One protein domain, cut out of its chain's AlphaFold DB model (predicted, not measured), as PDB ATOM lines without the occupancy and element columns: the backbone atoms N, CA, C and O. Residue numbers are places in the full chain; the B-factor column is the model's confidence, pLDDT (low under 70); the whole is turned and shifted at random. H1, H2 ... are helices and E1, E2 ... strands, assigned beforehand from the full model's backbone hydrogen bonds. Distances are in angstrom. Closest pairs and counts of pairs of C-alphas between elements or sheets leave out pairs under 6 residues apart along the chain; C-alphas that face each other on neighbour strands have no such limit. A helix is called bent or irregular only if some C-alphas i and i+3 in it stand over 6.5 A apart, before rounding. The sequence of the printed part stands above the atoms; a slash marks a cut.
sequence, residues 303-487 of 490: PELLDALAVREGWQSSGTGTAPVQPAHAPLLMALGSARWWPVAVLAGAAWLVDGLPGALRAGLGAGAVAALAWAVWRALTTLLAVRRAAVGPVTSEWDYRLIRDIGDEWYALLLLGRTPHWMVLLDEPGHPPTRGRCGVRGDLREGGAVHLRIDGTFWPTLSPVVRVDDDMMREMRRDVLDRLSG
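AT A GLANCE: This is residues 303 to 487 of the 490 residues of an uncharacterized protein of Knoellia flava TL1 (UniProt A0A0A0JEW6). The model is a head with one long helical arm: in the head, a six-strand antiparallel sheet folds back on itself like a partly closed barrel, with H1 and H5 side by side at the end away from the arm. The arm is the long helix H4, which starts far out and runs in to the sheet's E4 and E5, with H2 and H3 packed along it; the tip, residues 355 to 360, sticks out free. The printed part has 185 residues, with five named helices and six named strands in the order H1 H2 H3 H4 E1 E2 E3 E4 E5 E6 H5, and its class is mixed, helices and strands. The sheet's order is E3 E2 E1 E4 E5 E6. The whole is loose, with a radius of gyration of the C-alphas of 21.5 A, and spans 71 by 36 by 27 A, only just elongated.

HOW THE PARTS SIT: Start at E1, residues 397 to 405, which bends by 59 degrees at residue 400 and is the hinge of a folded sheet, one sheet bent back into two leaves that face each other. One leaf is E2, residues 411 to 417, with edge strand E3, residues 420 to 426; the other is E4, residues 436 to 443, E5, residues 451 to 455, and edge strand E6, residues 458 to 460. E1 E2 E3 and E4 E5 E6 are meanders, each strand the antiparallel neighbour of the one before, and E1 to E4 form a Greek key, a meander with E4 brought back beside E1. Look for these pairs within hydrogen-bond range: N 399 and O 439, 2.9 A, between E1 and E4; N 414 and O 402, 2.8 A, between E2 and E1; N 413 and O 425, 2.8 A, between E3 and E2; N 454 and O 440, 2.7 A, between E4 and E5; N 455 and O 458, 2.8 A, between E5 and E6. The sheet is strongly twisted. H1, residues 303 to 312, is on the sheet at a height of 9.1 A; its closest C-alphas to E1 are those of Leu 306 and Ile 404, 6.7 A. H5, residues 471 to 486, only grazes the sheet with residues 471 to 481. With residues 478 to 485 alone H5 touches H1, C-alphas 309 and 485 at 6.2 A, at a shallow tilt of 32 degrees, the same way. H4, residues 359 to 392, only grazes the sheet with residues 386 to 392; Ala 390 and Gly 443 of E4 have C-alphas 4.0 A apart. H3, residues 342 to 352, forms a helical hairpin with H4; they touch at Ala 348 and Ala 369, C-alphas 5.2 A apart, at a shallow tilt of 31 degrees, opposite ways. H2, residues 330 to 337, touches H4 at Ala 335 and Ala 380, C-alphas 5.1 A apart. In H1, H2, H3, H4 and H5 every O i to N i+4 pair is within hydrogen-bond range.

IN THESE COORDINATES: Find C-alpha 397 at (180.535, 156.576, 170.439), where E1 sets out on its 23.6 A. E4 covers 20.9 A, E2 19.4 A and E3 18.0 A. Go next to C-alpha 359 at (141.483, 160.036, 131.405); from there H4 runs 48.0 A. H5 covers 22.2 A and ends at C-alpha 486, (178.647, 189.868, 182.701).

THE WHOLE: The two C-alphas farthest apart, of Ala 308 and Gly 356, are 71.0 A from each other. The printed part has no cut. The link from H1 to H2, residues 313 to 329, is long. Mean pLDDT of the printed part is 75.6; 76 residues are under 70, among them residues 323 to 373.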
ATOM      1  N   PRO A 303     184.076 175.585 177.493       92.06
ATOM      2  CA  PRO A 303     183.737 174.698 178.607       92.06
ATOM      3  C   PRO A 303     183.860 175.352 179.989       92.06
ATOM      4  O   PRO A 303     182.973 175.163 180.821       92.06
ATOM      5  N   GLU A 304     184.918 176.130 180.240       91.75
ATOM      6  CA  GLU A 304     185.093 176.876 181.494       91.75
ATOM      7  C   GLU A 304     184.014 177.952 181.675       91.75
ATOM      8  O   GLU A 304     183.457 178.104 182.766       91.75
ATOM      9  N   LEU A 305     183.667 178.660 180.596       92.75
ATOM     10  CA  LEU A 305     182.595 179.657 180.600       92.75
ATOM     11  C   LEU A 305     181.225 179.026 180.903       92.75
ATOM     12  O   LEU A 305     180.448 179.583 181.676       92.75
ATOM     13  N   LEU A 306     180.937 177.847 180.343       92.19
ATOM     14  CA  LEU A 306     179.701 177.106 180.612       92.19
ATOM     15  C   LEU A 306     179.628 176.605 182.056       92.19
ATOM     16  O   LEU A 306     178.578 176.719 182.684       92.19
ATOM     17  N   ASP A 307     180.737 176.102 182.605       90.69
ATOM     18  CA  ASP A 307     180.799 175.675 184.007       90.69
ATOM     19  C   ASP A 307     180.536 176.873 184.949       90.69
ATOM     20  O   ASP A 307     179.781 176.747 185.917       90.69
ATOM     21  N   ALA A 308     181.088 178.054 184.643       90.81
ATOM     22  CA  ALA A 308     180.823 179.278 185.400       90.81
ATOM     23  C   ALA A 308     179.362 179.744 185.279       90.81
ATOM     24  O   ALA A 308     178.755 180.144 186.277       90.81
ATOM     25  N   LEU A 309     178.782 179.664 184.077       90.56
ATOM     26  CA  LEU A 309     177.385 180.026 183.834       90.56
ATOM     27  C   LEU A 309     176.433 179.099 184.598       90.56
ATOM     28  O   LEU A 309     175.510 179.577 185.255       90.56
ATOM     29  N   ALA A 310     176.714 177.794 184.598       88.81
ATOM     30  CA  ALA A 310     175.942 176.798 185.331       88.81
ATOM     31  C   ALA A 310     175.915 177.058 186.843       88.81
ATOM     32  O   ALA A 310     174.890 176.856 187.495       88.81
ATOM     33  N   VAL A 311     177.036 177.517 187.410       88.19
ATOM     34  CA  VAL A 311     177.113 177.920 188.822       88.19
ATOM     35  C   VAL A 311     176.320 179.204 189.061       88.19
ATOM     36  O   VAL A 311     175.521 179.252 189.996       88.19
ATOM     37  N   ARG A 312     176.502 180.224 188.211       85.94
ATOM     38  CA  ARG A 312     175.807 181.516 188.322       85.94
ATOM     39  C   ARG A 312     174.289 181.357 188.297       85.94
ATOM     40  O   ARG A 312     173.592 181.996 189.076       85.94
ATOM     41  N   GLU A 313     173.788 180.527 187.394       84.69
ATOM     42  CA  GLU A 313     172.354 180.298 187.222       84.69
ATOM     43  C   GLU A 313     171.798 179.186 188.120       84.69
ATOM     44  O   GLU A 313     170.614 178.862 188.038       84.69
ATOM     45  N   GLY A 314     172.627 178.599 188.987       84.81
ATOM     46  CA  GLY A 314     172.179 177.602 189.956       84.81
ATOM     47  C   GLY A 314     171.715 176.283 189.331       84.81
ATOM     48  O   GLY A 314     170.965 175.547 189.972       84.81
ATOM     49  N   TRP A 315     172.185 175.932 188.130       85.75
ATOM     50  CA  TRP A 315     171.818 174.685 187.437       85.75
ATOM     51  C   TRP A 315     172.235 173.430 188.214       85.75
ATOM     52  O   TRP A 315     171.690 172.351 188.042       85.75
ATOM     53  N   GLN A 316     173.228 173.537 189.095       75.81
ATOM     54  CA  GLN A 316     173.613 172.419 189.962       75.81
ATOM     55  C   GLN A 316     172.615 172.210 191.113       75.81
ATOM     56  O   GLN A 316     172.503 171.104 191.637       75.81
ATOM     57  N   SER A 317     171.897 173.267 191.507       62.78
ATOM     58  CA  SER A 317     170.937 173.261 192.616       62.78
ATOM     59  C   SER A 317     169.488 173.010 192.195       62.78
ATOM     60  O   SER A 317     168.683 172.662 193.054       62.78
ATOM     61  N   SER A 318     169.157 173.120 190.902       60.56
ATOM     62  CA  SER A 318     167.838 172.762 190.350       60.56
ATOM     63  C   SER A 318     167.514 171.266 190.454       60.56
ATOM     64  O   SER A 318     166.354 170.884 190.332       60.56
ATOM     65  N   GLY A 319     168.515 170.432 190.762       59.16
ATOM     66  CA  GLY A 319     168.383 168.981 190.860       59.16
ATOM     67  C   GLY A 319     168.447 168.306 189.488       59.16
ATOM     68  O   GLY A 319     168.055 168.877 188.477       59.16
ATOM     69  N   THR A 320     168.967 167.079 189.433       67.94
ATOM     70  CA  THR A 320     168.963 166.290 188.193       67.94
ATOM     71  C   THR A 320     167.571 165.725 187.941       67.94
ATOM     72  O   THR A 320     167.022 165.036 188.805       67.94
ATOM     73  N   GLY A 321     167.021 165.987 186.758       67.19
ATOM     74  CA  GLY A 321     165.747 165.419 186.326       67.19
ATOM     75  C   GLY A 321     165.857 163.924 186.021       67.19
ATOM     76  O   GLY A 321     166.945 163.389 185.798       67.19
ATOM     77  N   THR A 322     164.720 163.231 185.992       72.31
ATOM     78  CA  THR A 322     164.638 161.882 185.421       72.31
ATOM     79  C   THR A 322     164.472 161.981 183.913       72.31
ATOM     80  O   THR A 322     163.685 162.803 183.454       72.31
ATOM     81  N   ALA A 323     165.163 161.128 183.154       67.94
ATOM     82  CA  ALA A 323     164.983 161.101 181.707       67.94
ATOM     83  C   ALA A 323     163.517 160.788 181.351       67.94
ATOM     84  O   ALA A 323     162.927 159.882 181.959       67.94
ATOM     85  N   PRO A 324     162.940 161.497 180.373       66.12
ATOM     86  CA  PRO A 324     161.540 161.338 180.034       66.12
ATOM     87  C   PRO A 324     161.247 159.974 179.414       66.12
ATOM     88  O   PRO A 324     162.035 159.406 178.648       66.12
ATOM     89  N   VAL A 325     160.074 159.434 179.748       64.50
ATOM     90  CA  VAL A 325     159.563 158.217 179.120       64.50
ATOM     91  C   VAL A 325     158.943 158.620 177.793       64.50
ATOM     92  O   VAL A 325     157.778 159.007 177.742       64.50
ATOM     93  N   GLN A 326     159.708 158.510 176.706       58.31
ATOM     94  CA  GLN A 326     159.155 158.792 175.387       58.31
ATOM     95  C   GLN A 326     157.956 157.874 175.099       58.31
ATOM     96  O   GLN A 326     158.105 156.642 175.117       58.31
ATOM     97  N   PRO A 327     156.764 158.428 174.801       53.75
ATOM     98  CA  PRO A 327     155.635 157.609 174.407       53.75
ATOM     99  C   PRO A 327     155.975 156.890 173.102       53.75
ATOM    100  O   PRO A 327     156.561 157.471 172.188       53.75
ATOM    101  N   ALA A 328     155.560 155.627 172.982       53.84
ATOM    102  CA  ALA A 328     155.895 154.759 171.847       53.84
ATOM    103  C   ALA A 328     155.535 155.348 170.462       53.84
ATOM    104  O   ALA A 328     156.029 154.875 169.438       53.84
ATOM    105  N   HIS A 329     154.677 156.372 170.427       53.25
ATOM    106  CA  HIS A 329     154.171 157.023 169.221       53.25
ATOM    107  C   HIS A 329     154.778 158.410 168.935       53.25
ATOM    108  O   HIS A 329     154.555 158.923 167.841       53.25
ATOM    109  N   ALA A 330     155.564 159.011 169.839       53.28
ATOM    110  CA  ALA A 330     156.218 160.307 169.592       53.28
ATOM    111  C   ALA A 330     157.045 160.343 168.284       53.28
ATOM    112  O   ALA A 330     156.887 161.286 167.505       53.28
ATOM    113  N   PRO A 331     157.806 159.284 167.928       53.28
ATOM    114  CA  PRO A 331     158.550 159.251 166.666       53.28
ATOM    115  C   PRO A 331     157.653 159.304 165.421       53.28
ATOM    116  O   PRO A 331     158.039 159.847 164.386       53.28
ATOM    117  N   LEU A 332     156.447 158.730 165.513       55.19
ATOM    118  CA  LEU A 332     155.458 158.739 164.436       55.19
ATOM    119  C   LEU A 332     154.865 160.143 164.261       55.19
ATOM    120  O   LEU A 332     154.709 160.603 163.133       55.19
ATOM    121  N   LEU A 333     154.574 160.832 165.365       54.44
ATOM    122  CA  LEU A 333     154.007 162.182 165.348       54.44
ATOM    123  C   LEU A 333     154.998 163.211 164.786       54.44
ATOM    124  O   LEU A 333     154.621 163.998 163.920       54.44
ATOM    125  N   MET A 334     156.276 163.134 165.161       53.75
ATOM    126  CA  MET A 334     157.334 163.986 164.595       53.75
ATOM    127  C   MET A 334     157.536 163.761 163.092       53.75
ATOM    128  O   MET A 334     157.684 164.705 162.308       53.75
ATOM    129  N   ALA A 335     157.488 162.497 162.660       53.28
ATOM    130  CA  ALA A 335     157.579 162.146 161.249       53.28
ATOM    131  C   ALA A 335     156.408 162.720 160.431       53.28
ATOM    132  O   ALA A 335     156.618 163.177 159.306       53.28
ATOM    133  N   LEU A 336     155.198 162.739 161.000       53.78
ATOM    134  CA  LEU A 336     153.999 163.285 160.360       53.78
ATOM    135  C   LEU A 336     153.952 164.826 160.386       53.78
ATOM    136  O   LEU A 336     153.527 165.427 159.402       53.78
ATOM    137  N   GLY A 337     154.427 165.475 161.455       49.44
ATOM    138  CA  GLY A 337     154.380 166.938 161.622       49.44
ATOM    139  C   GLY A 337     155.320 167.720 160.694       49.44
ATOM    140  O   GLY A 337     154.984 168.806 160.224       49.44
ATOM    141  N   SER A 338     156.472 167.147 160.331       49.16
ATOM    142  CA  SER A 338     157.454 167.797 159.437       49.16
ATOM    143  C   SER A 338     157.009 167.907 157.963       49.16
ATOM    144  O   SER A 338     157.662 168.552 157.132       49.16
ATOM    145  N   ALA A 339     155.886 167.286 157.602       50.94
ATOM    146  CA  ALA A 339     155.419 167.152 156.232       50.94
ATOM    147  C   ALA A 339     154.666 168.397 155.723       50.94
ATOM    148  O   ALA A 339     153.443 168.407 155.629       50.94
ATOM    149  N   ARG A 340     155.380 169.436 155.268       53.91
ATOM    150  CA  ARG A 340     154.792 170.634 154.607       53.91
ATOM    151  C   ARG A 340     153.981 170.350 153.319       53.91
ATOM    152  O   ARG A 340     153.454 171.282 152.715       53.91
ATOM    153  N   TRP A 341     153.907 169.099 152.867       57.31
ATOM    154  CA  TRP A 341     153.381 168.686 151.561       57.31
ATOM    155  C   TRP A 341     152.001 168.001 151.625       57.31
ATOM    156  O   TRP A 341     151.405 167.769 150.572       57.31
ATOM    157  N   TRP A 342     151.440 167.737 152.815       55.66
ATOM    158  CA  TRP A 342     150.102 167.132 152.954       55.66
ATOM    159  C   TRP A 342     148.978 167.884 152.207       55.66
ATOM    160  O   TRP A 342     148.119 167.207 151.639       55.66
ATOM    161  N   PRO A 343     148.984 169.233 152.077       57.44
ATOM    162  CA  PRO A 343     147.946 169.922 151.313       57.44
ATOM    163  C   PRO A 343     147.993 169.569 149.824       57.44
ATOM    164  O   PRO A 343     146.956 169.535 149.175       57.44
ATOM    165  N   VAL A 344     149.176 169.266 149.276       56.19
ATOM    166  CA  VAL A 344     149.342 168.876 147.866       56.19
ATOM    167  C   VAL A 344     148.807 167.464 147.632       56.19
ATOM    168  O   VAL A 344     148.122 167.239 146.640       56.19
ATOM    169  N   ALA A 345     149.047 166.534 148.560       55.81
ATOM    170  CA  ALA A 345     148.499 165.178 148.483       55.81
ATOM    171  C   ALA A 345     146.963 165.172 148.594       55.81
ATOM    172  O   ALA A 345     146.294 164.489 147.821       55.81
ATOM    173  N   VAL A 346     146.401 165.984 149.498       56.59
ATOM    174  CA  VAL A 346     144.945 166.140 149.649       56.59
ATOM    175  C   VAL A 346     144.324 166.805 148.421       56.59
ATOM    176  O   VAL A 346     143.298 166.338 147.940       56.59
ATOM    177  N   LEU A 347     144.948 167.852 147.870       56.56
ATOM    178  CA  LEU A 347     144.462 168.509 146.652       56.56
ATOM    179  C   LEU A 347     144.540 167.592 145.425       56.56
ATOM    180  O   LEU A 347     143.617 167.592 144.619       56.56
ATOM    181  N   ALA A 348     145.597 166.786 145.296       57.88
ATOM    182  CA  ALA A 348     145.728 165.824 144.204       57.88
ATOM    183  C   ALA A 348     144.714 164.670 144.327       57.88
ATOM    184  O   ALA A 348     144.114 164.283 143.329       57.88
ATOM    185  N   GLY A 349     144.461 164.172 145.545       54.91
ATOM    186  CA  GLY A 349     143.413 163.179 145.804       54.91
ATOM    187  C   GLY A 349     141.998 163.724 145.584       54.91
ATOM    188  O   GLY A 349     141.167 163.046 144.990       54.91
ATOM    189  N   ALA A 350     141.733 164.972 145.982       56.62
ATOM    190  CA  ALA A 350     140.455 165.634 145.720       56.62
ATOM    191  C   ALA A 350     140.227 165.878 144.220       56.62
ATOM    192  O   ALA A 350     139.112 165.717 143.742       56.62
ATOM    193  N   ALA A 351     141.279 166.216 143.468       56.91
ATOM    194  CA  ALA A 351     141.201 166.384 142.018       56.91
ATOM    195  C   ALA A 351     141.019 165.050 141.266       56.91
ATOM    196  O   ALA A 351     140.497 165.045 140.156       56.91
ATOM    197  N   TRP A 352     141.413 163.920 141.867       52.09
ATOM    198  CA  TRP A 352     141.177 162.576 141.325       52.09
ATOM    199  C   TRP A 352     139.709 162.128 141.441       52.09
ATOM    200  O   TRP A 352     139.262 161.321 140.636       52.09
ATOM    201  N   LEU A 353     138.957 162.693 142.393       56.78
ATOM    202  CA  LEU A 353     137.533 162.413 142.631       56.78
ATOM    203  C   LEU A 353     136.580 163.272 141.777       56.78
ATOM    204  O   LEU A 353     135.374 163.252 142.006       56.78
ATOM    205  N   VAL A 354     137.100 164.076 140.843       61.81
ATOM    206  CA  VAL A 354     136.272 164.910 139.962       61.81
ATOM    207  C   VAL A 354     135.889 164.109 138.719       61.81
ATOM    208  O   VAL A 354     136.725 163.877 137.838       61.81
ATOM    209  N   ASP A 355     134.619 163.718 138.647       46.88
ATOM    210  CA  ASP A 355     134.021 163.095 137.466       46.88
ATOM    211  C   ASP A 355     134.035 164.076 136.275       46.88
ATOM    212  O   ASP A 355     133.806 165.276 136.439       46.88
ATOM    213  N   GLY A 356     134.365 163.582 135.076       54.81
ATOM    214  CA  GLY A 356     134.411 164.375 133.832       54.81
ATOM    215  C   GLY A 356     135.789 164.914 133.411       54.81
ATOM    216  O   GLY A 356     135.910 165.575 132.385       54.81
ATOM    217  N   LEU A 357     136.872 164.638 134.149       57.97
ATOM    218  CA  LEU A 357     138.227 164.968 133.665       57.97
ATOM    219  C   LEU A 357     138.706 163.960 132.603       57.97
ATOM    220  O   LEU A 357     138.545 162.762 132.844       57.97
ATOM    221  N   PRO A 358     139.380 164.382 131.513       68.94
ATOM    222  CA  PRO A 358     139.954 163.460 130.534       68.94
ATOM    223  C   PRO A 358     140.854 162.418 131.204       68.94
ATOM    224  O   PRO A 358     141.644 162.761 132.095       68.94
ATOM    225  N   GLY A 359     140.782 161.158 130.763       67.44
ATOM    226  CA  GLY A 359     141.483 160.036 131.405       67.44
ATOM    227  C   GLY A 359     142.985 160.275 131.611       67.44
ATOM    228  O   GLY A 359     143.531 159.945 132.664       67.44
ATOM    229  N   ALA A 360     143.648 160.952 130.667       58.31
ATOM    230  CA  ALA A 360     145.062 161.319 130.775       58.31
ATOM    231  C   ALA A 360     145.353 162.322 131.910       58.31
ATOM    232  O   ALA A 360     146.367 162.201 132.598       58.31
ATOM    233  N   LEU A 361     144.462 163.290 132.148       54.28
ATOM    234  CA  LEU A 361     144.611 164.277 133.221       54.28
ATOM    235  C   LEU A 361     144.313 163.653 134.591       54.28
ATOM    236  O   LEU A 361     145.041 163.896 135.557       54.28
ATOM    237  N   ARG A 362     143.283 162.799 134.656       62.78
ATOM    238  CA  ARG A 362     142.916 162.026 135.853       62.78
ATOM    239  C   ARG A 362     144.055 161.079 136.258       62.78
ATOM    240  O   ARG A 362     144.466 161.070 137.420       62.78
ATOM    241  N   ALA A 363     144.649 160.370 135.293       64.12
ATOM    242  CA  ALA A 363     145.858 159.567 135.495       64.12
ATOM    243  C   ALA A 363     147.063 160.427 135.918       64.12
ATOM    244  O   ALA A 363     147.829 160.035 136.800       64.12
ATOM    245  N   GLY A 364     147.182 161.625 135.335       62.56
ATOM    246  CA  GLY A 364     148.154 162.662 135.671       62.56
ATOM    247  C   GLY A 364     148.190 163.001 137.167       62.56
ATOM    248  O   GLY A 364     149.197 162.858 137.865       62.56
ATOM    249  N   LEU A 365     147.033 163.430 137.661       61.88
ATOM    250  CA  LEU A 365     146.810 163.814 139.053       61.88
ATOM    251  C   LEU A 365     146.931 162.619 140.003       61.88
ATOM    252  O   LEU A 365     147.557 162.741 141.057       61.88
ATOM    253  N   GLY A 366     146.409 161.456 139.601       62.97
ATOM    254  CA  GLY A 366     146.521 160.213 140.361       62.97
ATOM    255  C   GLY A 366     147.977 159.801 140.586       62.97
ATOM    256  O   GLY A 366     148.385 159.567 141.723       62.97
ATOM    257  N   ALA A 367     148.806 159.792 139.539       66.38
ATOM    258  CA  ALA A 367     150.221 159.453 139.682       66.38
ATOM    259  C   ALA A 367     150.991 160.488 140.524       66.38
ATOM    260  O   ALA A 367     151.848 160.105 141.322       66.38
ATOM    261  N   GLY A 368     150.657 161.780 140.416       62.06
ATOM    262  CA  GLY A 368     151.210 162.826 141.283       62.06
ATOM    263  C   GLY A 368     150.860 162.622 142.763       62.06
ATOM    264  O   GLY A 368     151.739 162.715 143.624       62.06
ATOM    265  N   ALA A 369     149.604 162.275 143.061       64.12
ATOM    266  CA  ALA A 369     149.153 161.942 144.412       64.12
ATOM    267  C   ALA A 369     149.879 160.705 144.962       64.12
ATOM    268  O   ALA A 369     150.387 160.733 146.085       64.12
ATOM    269  N   VAL A 370     149.990 159.645 144.154       68.06
ATOM    270  CA  VAL A 370     150.700 158.407 144.513       68.06
ATOM    271  C   VAL A 370     152.180 158.677 144.770       68.06
ATOM    272  O   VAL A 370     152.714 158.187 145.759       68.06
ATOM    273  N   ALA A 371     152.850 159.484 143.943       67.06
ATOM    274  CA  ALA A 371     154.256 159.834 144.139       67.06
ATOM    275  C   ALA A 371     154.473 160.652 145.422       67.06
ATOM    276  O   ALA A 371     155.396 160.364 146.188       67.06
ATOM    277  N   ALA A 372     153.602 161.630 145.696       62.00
ATOM    278  CA  ALA A 372     153.644 162.405 146.934       62.00
ATOM    279  C   ALA A 372     153.432 161.510 148.166       62.00
ATOM    280  O   ALA A 372     154.173 161.620 149.143       62.00
ATOM    281  N   LEU A 373     152.473 160.584 148.100       67.06
ATOM    282  CA  LEU A 373     152.190 159.624 149.165       67.06
ATOM    283  C   LEU A 373     153.311 158.584 149.329       67.06
ATOM    284  O   LEU A 373     153.678 158.242 150.449       67.06
ATOM    285  N   ALA A 374     153.926 158.117 148.246       71.12
ATOM    286  CA  ALA A 374     155.074 157.217 148.309       71.12
ATOM    287  C   ALA A 374     156.291 157.907 148.946       71.12
ATOM    288  O   ALA A 374     156.939 157.333 149.820       71.12
ATOM    289  N   TRP A 375     156.569 159.158 148.568       69.00
ATOM    290  CA  TRP A 375     157.627 159.968 149.178       69.00
ATOM    291  C   TRP A 375     157.377 160.213 150.668       69.00
ATOM    292  O   TRP A 375     158.290 160.103 151.488       69.00
ATOM    293  N   ALA A 376     156.129 160.504 151.027       64.62
ATOM    294  CA  ALA A 376     155.683 160.650 152.401       64.62
ATOM    295  C   ALA A 376     155.944 159.412 153.250       64.62
ATOM    296  O   ALA A 376     156.578 159.495 154.302       64.62
ATOM    297  N   VAL A 377     155.459 158.267 152.767       69.50
ATOM    298  CA  VAL A 377     155.604 156.970 153.420       69.50
ATOM    299  C   VAL A 377     157.080 156.623 153.534       69.50
ATOM    300  O   VAL A 377     157.521 156.239 154.610       69.50
ATOM    301  N   TRP A 378     157.866 156.833 152.473       75.75
ATOM    302  CA  TRP A 378     159.313 156.648 152.507       75.75
ATOM    303  C   TRP A 378     159.961 157.506 153.594       75.75
ATOM    304  O   TRP A 378     160.692 156.978 154.429       75.75
ATOM    305  N   ARG A 379     159.681 158.817 153.634       67.19
ATOM    306  CA  ARG A 379     160.244 159.727 154.646       67.19
ATOM    307  C   ARG A 379     159.848 159.295 156.052       67.19
ATOM    308  O   ARG A 379     160.740 159.109 156.876       67.19
ATOM    309  N   ALA A 380     158.564 159.042 156.296       65.44
ATOM    310  CA  ALA A 380     158.076 158.564 157.585       65.44
ATOM    311  C   ALA A 380     158.752 157.250 158.006       65.44
ATOM    312  O   ALA A 380     159.222 157.134 159.136       65.44
ATOM    313  N   LEU A 381     158.887 156.294 157.083       72.50
ATOM    314  CA  LEU A 381     159.553 155.016 157.323       72.50
ATOM    315  C   LEU A 381     161.046 155.204 157.624       72.50
ATOM    316  O   LEU A 381     161.558 154.600 158.563       72.50
ATOM    317  N   THR A 382     161.752 156.057 156.876       69.38
ATOM    318  CA  THR A 382     163.175 156.337 157.131       69.38
ATOM    319  C   THR A 382     163.402 157.010 158.480       69.38
ATOM    320  O   THR A 382     164.325 156.614 159.192       69.38
ATOM    321  N   THR A 383     162.542 157.956 158.868       64.50
ATOM    322  CA  THR A 383     162.580 158.598 160.187       64.50
ATOM    323  C   THR A 383     162.286 157.581 161.289       64.50
ATOM    324  O   THR A 383     163.054 157.471 162.238       64.50
ATOM    325  N   LEU A 384     161.249 156.754 161.130       69.88
ATOM    326  CA  LEU A 384     160.892 155.712 162.095       69.88
ATOM    327  C   LEU A 384     162.010 154.677 162.261       69.88
ATOM    328  O   LEU A 384     162.321 154.271 163.379       69.88
ATOM    329  N   LEU A 385     162.660 154.269 161.169       72.88
ATOM    330  CA  LEU A 385     163.819 153.379 161.218       72.88
ATOM    331  C   LEU A 385     165.019 154.044 161.901       72.88
ATOM    332  O   LEU A 385     165.705 153.372 162.670       72.88
ATOM    333  N   ALA A 386     165.277 155.330 161.649       66.19
ATOM    334  CA  ALA A 386     166.347 156.075 162.309       66.19
ATOM    335  C   ALA A 386     166.112 156.162 163.824       66.19
ATOM    336  O   ALA A 386     166.999 155.801 164.596       66.19
ATOM    337  N   VAL A 387     164.896 156.515 164.249       66.69
ATOM    338  CA  VAL A 387     164.535 156.574 165.672       66.69
ATOM    339  C   VAL A 387     164.565 155.188 166.314       66.69
ATOM    340  O   VAL A 387     165.122 155.019 167.392       66.69
ATOM    341  N   ARG A 388     164.075 154.141 165.639       71.62
ATOM    342  CA  ARG A 388     164.150 152.767 166.165       71.62
ATOM    343  C   ARG A 388     165.595 152.293 166.347       71.62
ATOM    344  O   ARG A 388     165.895 151.616 167.331       71.62
ATOM    345  N   ARG A 389     166.499 152.649 165.426       69.81
ATOM    346  CA  ARG A 389     167.941 152.389 165.581       69.81
ATOM    347  C   ARG A 389     168.516 153.160 166.770       69.81
ATOM    348  O   ARG A 389     169.289 152.578 167.525       69.81
ATOM    349  N   ALA A 390     168.107 154.413 166.965       67.94
ATOM    350  CA  ALA A 390     168.501 155.218 168.118       67.94
ATOM    351  C   ALA A 390     167.911 154.701 169.445       67.94
ATOM    352  O   ALA A 390     168.551 154.836 170.475       67.94
ATOM    353  N   ALA A 391     166.756 154.033 169.443       71.12
ATOM    354  CA  ALA A 391     166.148 153.492 170.658       71.12
ATOM    355  C   ALA A 391     166.765 152.153 171.102       71.12
ATOM    356  O   ALA A 391     166.973 151.938 172.295       71.12
ATOM    357  N   VAL A 392     167.078 151.249 170.162       74.62
ATOM    358  CA  VAL A 392     167.449 149.845 170.467       74.62
ATOM    359  C   VAL A 392     168.915 149.515 170.136       74.62
ATOM    360  O   VAL A 392     169.417 148.463 170.526       74.62
ATOM    361  N   GLY A 393     169.629 150.393 169.426       74.88
ATOM    362  CA  GLY A 393     171.008 150.146 168.989       74.88
ATOM    363  C   GLY A 393     172.046 150.091 170.123       74.88
ATOM    364  O   GLY A 393     171.779 150.498 171.253       74.88
ATOM    365  N   PRO A 394     173.271 149.604 169.867       84.06
ATOM    366  CA  PRO A 394     174.377 149.782 170.805       84.06
ATOM    367  C   PRO A 394     174.800 151.260 170.880       84.06
ATOM    368  O   PRO A 394     174.498 152.052 169.988       84.06
ATOM    369  N   VAL A 395     175.511 151.634 171.946       85.31
ATOM    370  CA  VAL A 395     176.227 152.921 171.997       85.31
ATOM    371  C   VAL A 395     177.312 152.892 170.919       85.31
ATOM    372  O   VAL A 395     178.103 151.952 170.875       85.31
ATOM    373  N   THR A 396     177.312 153.879 170.027       82.88
ATOM    374  CA  THR A 396     178.200 153.951 168.858       82.88
ATOM    375  C   THR A 396     179.456 154.773 169.126       82.88
ATOM    376  O   THR A 396     180.480 154.536 168.493       82.88
ATOM    377  N   SER A 397     179.397 155.731 170.055       86.75
ATOM    378  CA  SER A 397     180.535 156.576 170.439       86.75
ATOM    379  C   SER A 397     180.375 157.127 171.856       86.75
ATOM    380  O   SER A 397     179.262 157.183 172.376       86.75
ATOM    381  N   GLU A 398     181.478 157.529 172.484       91.56
ATOM    382  CA  GLU A 398     181.492 158.181 173.798       91.56
ATOM    383  C   GLU A 398     182.035 159.604 173.670       91.56
ATOM    384  O   GLU A 398     182.992 159.837 172.932       91.56
ATOM    385  N   TRP A 399     181.414 160.540 174.385       95.75
ATOM    386  CA  TRP A 399     181.707 161.968 174.313       95.75
ATOM    387  C   TRP A 399     181.721 162.574 175.713       95.75
ATOM    388  O   TRP A 399     180.893 162.221 176.559       95.75
ATOM    389  N   ASP A 400     182.628 163.518 175.946       95.44
ATOM    390  CA  ASP A 400     182.459 164.443 177.061       95.44
ATOM    391  C   ASP A 400     181.317 165.401 176.692       95.44
ATOM    392  O   ASP A 400     181.169 165.772 175.526       95.44
ATOM    393  N   TYR A 401     180.487 165.786 177.658       95.00
ATOM    394  CA  TYR A 401     179.410 166.742 177.417       95.00
ATOM    395  C   TYR A 401     179.424 167.901 178.413       95.00
ATOM    396  O   TYR A 401     179.934 167.798 179.540       95.00
ATOM    397  N   ARG A 402     178.865 169.025 177.966       94.81
ATOM    398  CA  ARG A 402     178.467 170.162 178.796       94.81
ATOM    399  C   ARG A 402     177.038 170.523 178.466       94.81
ATOM    400  O   ARG A 402     176.660 170.511 177.298       94.81
ATOM    401  N   LEU A 403     176.261 170.823 179.494       92.44
ATOM    402  CA  LEU A 403     174.939 171.376 179.293       92.44
ATOM    403  C   LEU A 403     175.038 172.880 179.129       92.44
ATOM    404  O   LEU A 403     175.771 173.552 179.854       92.44
ATOM    405  N   ILE A 404     174.271 173.388 178.184       91.50
ATOM    406  CA  ILE A 404     173.905 174.787 178.122       91.50
ATOM    407  C   ILE A 404     172.387 174.835 178.170       91.50
ATOM    408  O   ILE A 404     171.708 174.107 177.449       91.50
ATOM    409  N   ARG A 405     171.870 175.669 179.062       86.62
ATOM    410  CA  ARG A 405     170.475 176.063 179.028       86.62
ATOM    411  C   ARG A 405     170.388 177.320 178.208       86.62
ATOM    412  O   ARG A 405     171.038 178.313 178.556       86.62
ATOM    413  N   ASP A 406     169.674 177.277 177.107       81.56
ATOM    414  CA  ASP A 406     169.494 178.470 176.303       81.56
ATOM    415  C   ASP A 406     168.584 179.480 177.024       81.56
ATOM    416  O   ASP A 406     168.093 179.278 178.142       81.56
ATOM    417  N   ILE A 407     168.348 180.603 176.357       67.88
ATOM    418  CA  ILE A 407     167.248 181.502 176.681       67.88
ATOM    419  C   ILE A 407     165.980 180.847 176.110       67.88
ATOM    420  O   ILE A 407     165.328 181.460 175.293       67.88
ATOM    421  N   GLY A 408     165.718 179.589 176.437       64.56
ATOM    422  CA  GLY A 408     164.635 178.687 176.007       64.56
ATOM    423  C   GLY A 408     164.135 177.829 177.186       64.56
ATOM    424  O   GLY A 408     163.089 177.194 177.106       64.56
ATOM    425  N   ASP A 409     164.873 177.858 178.312       72.88
ATOM    426  CA  ASP A 409     164.836 176.847 179.380       72.88
ATOM    427  C   ASP A 409     165.018 175.426 178.809       72.88
ATOM    428  O   ASP A 409     164.826 174.430 179.502       72.88
ATOM    429  N   GLU A 410     165.453 175.348 177.547       82.69
ATOM    430  CA  GLU A 410     165.720 174.141 176.811       82.69
ATOM    431  C   GLU A 410     167.154 173.733 177.110       82.69
ATOM    432  O   GLU A 410     168.108 174.525 177.111       82.69
ATOM    433  N   TRP A 411     167.312 172.448 177.379       87.81
ATOM    434  CA  TRP A 411     168.603 171.895 177.714       87.81
ATOM    435  C   TRP A 411     169.267 171.355 176.466       87.81
ATOM    436  O   TRP A 411     168.811 170.388 175.861       87.81
ATOM    437  N   TYR A 412     170.405 171.935 176.117       91.19
ATOM    438  CA  TYR A 412     171.247 171.437 175.046       91.19
ATOM    439  C   TYR A 412     172.468 170.741 175.630       91.19
ATOM    440  O   TYR A 412     173.205 171.298 176.446       91.19
ATOM    441  N   ALA A 413     172.724 169.522 175.171       93.69
ATOM    442  CA  ALA A 413     173.980 168.833 175.393       93.69
ATOM    443  C   ALA A 413     174.958 169.175 174.264       93.69
ATOM    444  O   ALA A 413     174.783 168.767 173.113       93.69
ATOM    445  N   LEU A 414     176.015 169.908 174.607       95.25
ATOM    446  CA  LEU A 414     177.173 170.114 173.747       95.25
ATOM    447  C   LEU A 414     178.103 168.916 173.895       95.25
ATOM    448  O   LEU A 414     178.595 168.655 174.991       95.25
ATOM    449  N   LEU A 415     178.345 168.197 172.802       94.81
ATOM    450  CA  LEU A 415     179.250 167.052 172.759       94.81
ATOM    451  C   LEU A 415     180.640 167.518 172.337       94.81
ATOM    452  O   LEU A 415     180.816 168.102 171.263       94.81
ATOM    453  N   LEU A 416     181.628 167.251 173.187       94.19
ATOM    454  CA  LEU A 416     182.990 167.745 173.052       94.19
ATOM    455  C   LEU A 416     183.977 166.628 172.738       94.19
ATOM    456  O   LEU A 416     183.899 165.523 173.277       94.19
ATOM    457  N   LEU A 417     184.964 166.975 171.915       91.31
ATOM    458  CA  LEU A 417     186.194 166.214 171.761       91.31
ATOM    459  C   LEU A 417     187.332 167.040 172.370       91.31
ATOM    460  O   LEU A 417     187.791 168.034 171.803       91.31
ATOM    461  N   GLY A 418     187.753 166.665 173.578       91.06
ATOM    462  CA  GLY A 418     188.663 167.487 174.372       91.06
ATOM    463  C   GLY A 418     187.982 168.784 174.817       91.06
ATOM    464  O   GLY A 418     187.090 168.754 175.658       91.06
ATOM    465  N   ARG A 419     188.415 169.924 174.268       89.69
ATOM    466  CA  ARG A 419     187.881 171.262 174.604       89.69
ATOM    467  C   ARG A 419     186.981 171.855 173.521       89.69
ATOM    468  O   ARG A 419     186.385 172.908 173.734       89.69
ATOM    469  N   THR A 420     186.878 171.189 172.374       90.31
ATOM    470  CA  THR A 420     186.145 171.698 171.216       90.31
ATOM    471  C   THR A 420     184.790 171.003 171.126       90.31
ATOM    472  O   THR A 420     184.751 169.773 171.014       90.31
ATOM    473  N   PRO A 421     183.672 171.739 171.185       92.44
ATOM    474  CA  PRO A 421     182.362 171.169 170.904       92.44
ATOM    475  C   PRO A 421     182.207 170.924 169.401       92.44
ATOM    476  O   PRO A 421     182.612 171.737 168.573       92.44
ATOM    477  N   HIS A 422     181.626 169.780 169.060       91.62
ATOM    478  CA  HIS A 422     181.409 169.354 167.675       91.62
ATOM    479  C   HIS A 422     179.932 169.203 167.333       91.62
ATOM    480  O   HIS A 422     179.541 169.415 166.184       91.62
ATOM    481  N   TRP A 423     179.119 168.842 168.322       94.19
ATOM    482  CA  TRP A 423     177.697 168.587 168.143       94.19
ATOM    483  C   TRP A 423     176.901 169.226 169.265       94.19
ATOM    484  O   TRP A 423     177.367 169.295 170.402       94.19
ATOM    485  N   MET A 424     175.695 169.661 168.935       92.12
ATOM    486  CA  MET A 424     174.720 170.186 169.871       92.12
ATOM    487  C   MET A 424     173.430 169.388 169.714       92.12
ATOM    488  O   MET A 424     172.981 169.126 168.595       92.12
ATOM    489  N   VAL A 425     172.877 168.952 170.840       90.06
ATOM    490  CA  VAL A 425     171.738 168.039 170.881       90.06
ATOM    491  C   VAL A 425     170.725 168.556 171.893       90.06
ATOM    492  O   VAL A 425     171.078 168.738 173.054       90.06
ATOM    493  N   LEU A 426     169.484 168.776 171.460       86.88
ATOM    494  CA  LEU A 426     168.384 169.178 172.338       86.88
ATOM    495  C   LEU A 426     167.908 167.986 173.178       86.88
ATOM    496  O   LEU A 426     167.638 166.910 172.632       86.88
ATOM    497  N   LEU A 427     167.800 168.183 174.488       85.62
ATOM    498  CA  LEU A 427     167.218 167.235 175.430       85.62
ATOM    499  C   LEU A 427     165.718 167.501 175.575       85.62
ATOM    500  O   LEU A 427     165.278 168.644 175.586       85.62
ATOM    501  N   ASP A 428     164.954 166.420 175.660       71.69
ATOM    502  CA  ASP A 428     163.509 166.434 175.887       71.69
ATOM    503  C   ASP A 428     163.212 166.728 177.376       71.69
ATOM    504  O   ASP A 428     163.849 166.119 178.239       71.69
ATOM    505  N   GLU A 429     162.233 167.603 177.653       67.56
ATOM    506  CA  GLU A 429     161.654 167.950 178.972       67.56
ATOM    507  C   GLU A 429     162.416 168.920 179.925       67.56
ATOM    508  O   GLU A 429     163.625 169.118 179.810       67.56
ATOM    509  N   PRO A 430     161.715 169.537 180.915       58.38
ATOM    510  CA  PRO A 430     162.274 170.553 181.833       58.38
ATOM    511  C   PRO A 430     163.355 170.043 182.805       58.38
ATOM    512  O   PRO A 430     163.952 170.821 183.553       58.38
ATOM    513  N   GLY A 431     163.594 168.730 182.846       70.06
ATOM    514  CA  GLY A 431     164.633 168.113 183.664       70.06
ATOM    515  C   GLY A 431     165.954 167.986 182.911       70.06
ATOM    516  O   GLY A 431     165.973 167.777 181.706       70.06
ATOM    517  N   HIS A 432     167.078 168.033 183.628       84.56
ATOM    518  CA  HIS A 432     168.393 167.908 183.000       84.56
ATOM    519  C   HIS A 432     169.294 166.870 183.688       84.56
ATOM    520  O   HIS A 432     169.183 166.657 184.903       84.56
ATOM    521  N   PRO A 433     170.211 166.220 182.944       88.06
ATOM    522  CA  PRO A 433     171.279 165.422 183.538       88.06
ATOM    523  C   PRO A 433     172.275 166.324 184.291       88.06
ATOM    524  O   PRO A 433     172.142 167.549 184.271       88.06
ATOM    525  N   PRO A 434     173.305 165.781 184.962       89.62
ATOM    526  CA  PRO A 434     174.387 166.611 185.488       89.62
ATOM    527  C   PRO A 434     174.918 167.597 184.436       89.62
ATOM    528  O   PRO A 434     175.012 167.270 183.259       89.62
ATOM    529  N   THR A 435     175.305 168.810 184.834       89.62
ATOM    530  CA  THR A 435     175.711 169.863 183.875       89.62
ATOM    531  C   THR A 435     176.982 169.527 183.091       89.62
ATOM    532  O   THR A 435     177.310 170.186 182.103       89.62
ATOM    533  N   ARG A 436     177.709 168.493 183.521       92.81
ATOM    534  CA  ARG A 436     178.903 167.975 182.868       92.81
ATOM    535  C   ARG A 436     179.070 166.491 183.142       92.81
ATOM    536  O   ARG A 436     178.760 166.014 184.232       92.81
ATOM    537  N   GLY A 437     179.683 165.788 182.200       92.62
ATOM    538  CA  GLY A 437     180.062 164.398 182.400       92.62
ATOM    539  C   GLY A 437     180.495 163.729 181.108       92.62
ATOM    540  O   GLY A 437     180.890 164.393 180.150       92.62
ATOM    541  N   ARG A 438     180.388 162.401 181.095       93.25
ATOM    542  CA  ARG A 438     180.536 161.582 179.893       93.25
ATOM    543  C   ARG A 438     179.202 160.992 179.495       93.25
ATOM    544  O   ARG A 438     178.425 160.576 180.350       93.25
ATOM    545  N   CYS A 439     178.963 160.936 178.195       93.69
ATOM    546  CA  CYS A 439     177.777 160.324 177.631       93.69
ATOM    547  C   CYS A 439     178.151 159.326 176.534       93.69
ATOM    548  O   CYS A 439     179.137 159.490 175.816       93.69
ATOM    549  N   GLY A 440     177.352 158.269 176.414       92.62
ATOM    550  CA  GLY A 440     177.381 157.381 175.259       92.62
ATOM    551  C   GLY A 440     176.322 157.810 174.254       92.62
ATOM    552  O   GLY A 440     175.152 157.886 174.605       92.62
ATOM    553  N   VAL A 441     176.689 158.043 173.002       89.94
ATOM    554  CA  VAL A 441     175.737 158.352 171.933       89.94
ATOM    555  C   VAL A 441     175.239 157.054 171.311       89.94
ATOM    556  O   VAL A 441     176.026 156.177 170.955       89.94
ATOM    557  N   ARG A 442     173.925 156.931 171.150       87.75
ATOM    558  CA  ARG A 442     173.266 155.840 170.429       87.75
ATOM    559  C   ARG A 442     172.509 156.423 169.242       87.75
ATOM    560  O   ARG A 442     171.677 157.293 169.438       87.75
ATOM    561  N   GLY A 443     172.755 155.929 168.031       84.06
ATOM    562  CA  GLY A 443     172.127 156.448 166.810       84.06
ATOM    563  C   GLY A 443     173.144 157.014 165.823       84.06
ATOM    564  O   GLY A 443     174.304 156.597 165.819       84.06
ATOM    565  N   ASP A 444     172.684 157.922 164.964       81.06
ATOM    566  CA  ASP A 444     173.469 158.485 163.861       81.06
ATOM    567  C   ASP A 444     173.858 159.932 164.178       81.06
ATOM    568  O   ASP A 444     173.049 160.850 164.034       81.06
ATOM    569  N   LEU A 445     175.090 160.122 164.656       82.81
ATOM    570  CA  LEU A 445     175.630 161.431 165.018       82.81
ATOM    571  C   LEU A 445     176.132 162.161 163.764       82.81
ATOM    572  O   LEU A 445     177.328 162.230 163.483       82.81
ATOM    573  N   ARG A 446     175.176 162.672 162.994       81.62
ATOM    574  CA  ARG A 446     175.377 163.515 161.815       81.62
ATOM    575  C   ARG A 446     174.352 164.635 161.823       81.62
ATOM    576  O   ARG A 446     173.323 164.512 162.476       81.62
ATOM    577  N   GLU A 447     174.590 165.679 161.046       74.94
ATOM    578  CA  GLU A 447     173.621 166.762 160.880       74.94
ATOM    579  C   GLU A 447     172.256 166.218 160.421       74.94
ATOM    580  O   GLU A 447     172.175 165.438 159.466       74.94
ATOM    581  N   GLY A 448     171.184 166.565 161.139       68.12
ATOM    582  CA  GLY A 448     169.851 166.013 160.862       68.12
ATOM    583  C   GLY A 448     169.599 164.607 161.428       68.12
ATOM    584  O   GLY A 448     168.533 164.036 161.199       68.12
ATOM    585  N   GLY A 449     170.584 164.014 162.103       70.69
ATOM    586  CA  GLY A 449     170.517 162.677 162.683       70.69
ATOM    587  C   GLY A 449     169.687 162.621 163.965       70.69
ATOM    588  O   GLY A 449     169.474 163.633 164.627       70.69
ATOM    589  N   ALA A 450     169.230 161.415 164.311       78.31
ATOM    590  CA  ALA A 450     168.516 161.130 165.553       78.31
ATOM    591  C   ALA A 450     169.423 160.316 166.481       78.31
ATOM    592  O   ALA A 450     169.975 159.285 166.064       78.31
ATOM    593  N   VAL A 451     169.570 160.768 167.728       84.19
ATOM    594  CA  VAL A 451     170.428 160.127 168.728       84.19
ATOM    595  C   VAL A 451     169.740 160.046 170.084       84.19
ATOM    596  O   VAL A 451     168.837 160.806 170.376       84.19
ATOM    597  N   HIS A 452     170.148 159.107 170.928       88.19
ATOM    598  CA  HIS A 452     169.819 159.094 172.351       88.19
ATOM    599  C   HIS A 452     171.133 159.176 173.128       88.19
ATOM    600  O   HIS A 452     172.111 158.509 172.766       88.19
ATOM    601  N   LEU A 453     171.163 159.966 174.200       90.81
ATOM    602  CA  LEU A 453     172.352 160.120 175.037       90.81
ATOM    603  C   LEU A 453     172.241 159.234 176.275       90.81
ATOM    604  O   LEU A 453     171.323 159.364 177.073       90.81
ATOM    605  N   ARG A 454     173.190 158.319 176.458       91.44
ATOM    606  CA  ARG A 454     173.325 157.515 177.672       91.44
ATOM    607  C   ARG A 454     174.173 158.267 178.687       91.44
ATOM    608  O   ARG A 454     175.392 158.299 178.535       91.44
ATOM    609  N   ILE A 455     173.547 158.810 179.721       90.25
ATOM    610  CA  ILE A 455     174.195 159.554 180.805       90.25
ATOM    611  C   ILE A 455     173.859 158.853 182.118       90.25
ATOM    612  O   ILE A 455     172.694 158.560 182.379       90.25
ATOM    613  N   ASP A 456     174.883 158.516 182.905       87.81
ATOM    614  CA  ASP A 456     174.742 157.807 184.187       87.81
ATOM    615  C   ASP A 456     173.856 156.550 184.099       87.81
ATOM    616  O   ASP A 456     173.013 156.267 184.944       87.81
ATOM    617  N   GLY A 457     174.025 155.792 183.010       84.50
ATOM    618  CA  GLY A 457     173.266 154.566 182.742       84.50
ATOM    619  C   GLY A 457     171.837 154.781 182.231       84.50
ATOM    620  O   GLY A 457     171.204 153.809 181.820       84.50
ATOM    621  N   THR A 458     171.359 156.025 182.173       86.81
ATOM    622  CA  THR A 458     170.004 156.390 181.739       86.81
ATOM    623  C   THR A 458     170.024 156.973 180.328       86.81
ATOM    624  O   THR A 458     170.950 157.696 179.966       86.81
ATOM    625  N   PHE A 459     169.024 156.646 179.506       86.69
ATOM    626  CA  PHE A 459     168.910 157.180 178.148       86.69
ATOM    627  C   PHE A 459     168.033 158.423 178.120       86.69
ATOM    628  O   PHE A 459     166.852 158.345 178.437       86.69
ATOM    629  N   TRP A 460     168.620 159.524 177.674       86.81
ATOM    630  CA  TRP A 460     167.967 160.792 177.402       86.81
ATOM    631  C   TRP A 460     167.592 160.835 175.920       86.81
ATOM    632  O   TRP A 460     168.491 160.797 175.065       86.81
ATOM    633  N   PRO A 461     166.292 160.817 175.596       78.69
ATOM    634  CA  PRO A 461     165.847 160.978 174.227       78.69
ATOM    635  C   PRO A 461     166.009 162.435 173.772       78.69
ATOM    636  O   PRO A 461     166.097 163.350 174.588       78.69
ATOM    637  N   THR A 462     166.069 162.639 172.457       76.38
ATOM    638  CA  THR A 462     166.303 163.957 171.853       76.38
ATOM    639  C   THR A 462     165.170 164.277 170.888       76.38
ATOM    640  O   THR A 462     164.839 163.430 170.053       76.38
ATOM    641  N   LEU A 463     164.592 165.476 170.981       62.28
ATOM    642  CA  LEU A 463     163.463 165.893 170.137       62.28
ATOM    643  C   LEU A 463     163.904 166.430 168.767       62.28
ATOM    644  O   LEU A 463     163.244 166.208 167.752       62.28
ATOM    645  N   SER A 464     165.052 167.106 168.734       62.72
ATOM    646  CA  SER A 464     165.532 167.847 167.566       62.72
ATOM    647  C   SER A 464     166.670 167.113 166.846       62.72
ATOM    648  O   SER A 464     167.428 166.369 167.482       62.72
ATOM    649  N   PRO A 465     166.821 167.294 165.518       67.56
ATOM    650  CA  PRO A 465     167.995 166.823 164.796       67.56
ATOM    651  C   PRO A 465     169.302 167.296 165.439       67.56
ATOM    652  O   PRO A 465     169.435 168.446 165.843       67.56
ATOM    653  N   VAL A 466     170.302 166.415 165.451       77.56
ATOM    654  CA  VAL A 466     171.672 166.759 165.851       77.56
ATOM    655  C   VAL A 466     172.179 167.918 164.987       77.56
ATOM    656  O   VAL A 466     172.165 167.829 163.753       77.56
ATOM    657  N   VAL A 467     172.657 168.981 165.636       83.88
ATOM    658  CA  VAL A 467     173.208 170.171 164.979       83.88
ATOM    659  C   VAL A 467     174.728 170.128 165.052       83.88
ATOM    660  O   VAL A 467     175.309 169.832 166.099       83.88
ATOM    661  N   ARG A 468     175.394 170.412 163.931       89.31
ATOM    662  CA  ARG A 468     176.851 170.544 163.901       89.31
ATOM    663  C   ARG A 468     177.253 171.896 164.479       89.31
ATOM    664  O   ARG A 468     176.733 172.920 164.060       89.31
ATOM    665  N   VAL A 469     178.210 171.888 165.400       88.31
ATOM    666  CA  VAL A 469     178.800 173.113 165.940       88.31
ATOM    667  C   VAL A 469     179.915 173.571 165.003       88.31
ATOM    668  O   VAL A 469     180.917 172.871 164.842       88.31
ATOM    669  N   ASP A 470     179.722 174.717 164.356       89.38
ATOM    670  CA  ASP A 470     180.734 175.381 163.535       89.38
ATOM    671  C   ASP A 470     181.341 176.603 164.250       89.38
ATOM    672  O   ASP A 470     180.973 176.945 165.378       89.38
ATOM    673  N   ASP A 471     182.317 177.247 163.606       86.69
ATOM    674  CA  ASP A 471     183.041 178.389 164.179       86.69
ATOM    675  C   ASP A 471     182.139 179.617 164.393       86.69
ATOM    676  O   ASP A 471     182.416 180.456 165.257       86.69
ATOM    677  N   ASP A 472     181.059 179.745 163.622       83.94
ATOM    678  CA  ASP A 472     180.116 180.857 163.719       83.94
ATOM    679  C   ASP A 472     179.219 180.659 164.941       83.94
ATOM    680  O   ASP A 472     179.187 181.524 165.823       83.94
ATOM    681  N   MET A 473     178.623 179.472 165.070       84.12
ATOM    682  CA  MET A 473     177.830 179.078 166.231       84.12
ATOM    683  C   MET A 473     178.667 179.105 167.515       84.12
ATOM    684  O   MET A 473     178.199 179.561 168.556       84.12
ATOM    685  N   MET A 474     179.941 178.708 167.452       88.38
ATOM    686  CA  MET A 474     180.877 178.835 168.574       88.38
ATOM    687  C   MET A 474     181.084 180.274 169.033       88.38
ATOM    688  O   MET A 474     181.099 180.548 170.237       88.38
ATOM    689  N   ARG A 475     181.269 181.201 168.088       86.31
ATOM    690  CA  ARG A 475     181.436 182.626 168.398       86.31
ATOM    691  C   ARG A 475     180.164 183.218 168.993       86.31
ATOM    692  O   ARG A 475     180.265 184.039 169.903       86.31
ATOM    693  N   GLU A 476     179.000 182.811 168.499       86.75
ATOM    694  CA  GLU A 476     177.701 183.247 169.013       86.75
ATOM    695  C   GLU A 476     177.426 182.702 170.416       86.75
ATOM    696  O   GLU A 476     177.163 183.499 171.313       86.75
ATOM    697  N   MET A 477     177.609 181.398 170.650       88.81
ATOM    698  CA  MET A 477     177.475 180.795 171.982       88.81
ATOM    699  C   MET A 477     178.434 181.430 172.988       88.81
ATOM    700  O   MET A 477     178.039 181.768 174.099       88.81
ATOM    701  N   ARG A 478     179.702 181.645 172.610       90.69
ATOM    702  CA  ARG A 478     180.669 182.308 173.495       90.69
ATOM    703  C   ARG A 478     180.218 183.723 173.853       90.69
ATOM    704  O   ARG A 478     180.380 184.124 175.002       90.69
ATOM    705  N   ARG A 479     179.688 184.476 172.884       87.25
ATOM    706  CA  ARG A 479     179.156 185.822 173.120       87.25
ATOM    707  C   ARG A 479     177.973 185.772 174.086       87.25
ATOM    708  O   ARG A 479     178.026 186.471 175.087       87.25
ATOM    709  N   ASP A 480     176.992 184.903 173.839       87.31
ATOM    710  CA  ASP A 480     175.818 184.735 174.710       87.31
ATOM    711  C   ASP A 480     176.213 184.394 176.153       87.31
ATOM    712  O   ASP A 480     175.790 185.052 177.102       87.31
ATOM    713  N   VAL A 481     177.108 183.417 176.329       89.69
ATOM    714  CA  VAL A 481     177.580 183.005 177.657       89.69
ATOM    715  C   VAL A 481     178.307 184.150 178.369       89.69
ATOM    716  O   VAL A 481     178.085 184.364 179.560       89.69
ATOM    717  N   LEU A 482     179.151 184.912 177.667       89.50
ATOM    718  CA  LEU A 482     179.837 186.076 178.241       89.50
ATOM    719  C   LEU A 482     178.863 187.204 178.604       89.50
ATOM    720  O   LEU A 482     179.004 187.812 179.667       89.50
ATOM    721  N   ASP A 483     177.865 187.467 177.765       86.25
ATOM    722  CA  ASP A 483     176.839 188.479 178.019       86.25
ATOM    723  C   ASP A 483     176.030 188.104 179.275       86.25
ATOM    724  O   ASP A 483     175.904 188.913 180.202       86.25
ATOM    725  N   ARG A 484     175.622 186.833 179.397       84.12
ATOM    726  CA  ARG A 484     174.950 186.294 180.591       84.12
ATOM    727  C   ARG A 484     175.835 186.338 181.832       84.12
ATOM    728  O   ARG A 484     175.363 186.731 182.896       84.12
ATOM    729  N   LEU A 485     177.121 186.001 181.717       87.12
ATOM    730  CA  LEU A 485     178.089 186.052 182.822       87.12
ATOM    731  C   LEU A 485     178.461 187.473 183.258       87.12
ATOM    732  O   LEU A 485     178.817 187.668 184.421       87.12
ATOM    733  N   SER A 486     178.371 188.463 182.372       83.31
ATOM    734  CA  SER A 486     178.647 189.868 182.701       83.31
ATOM    735  C   SER A 486     177.448 190.579 183.332       83.31
ATOM    736  O   SER A 486     177.622 191.591 184.007       83.31
ATOM    737  N   GLY A 487     176.237 190.029 183.177       70.75
ATOM    738  CA  GLY A 487     175.006 190.667 183.643       70.75
ATOM    739  C   GLY A 487     174.601 191.889 182.816       70.75
ATOM    740  O   GLY A 487     173.848 192.717 183.313       70.75
TER     741      GLY A 487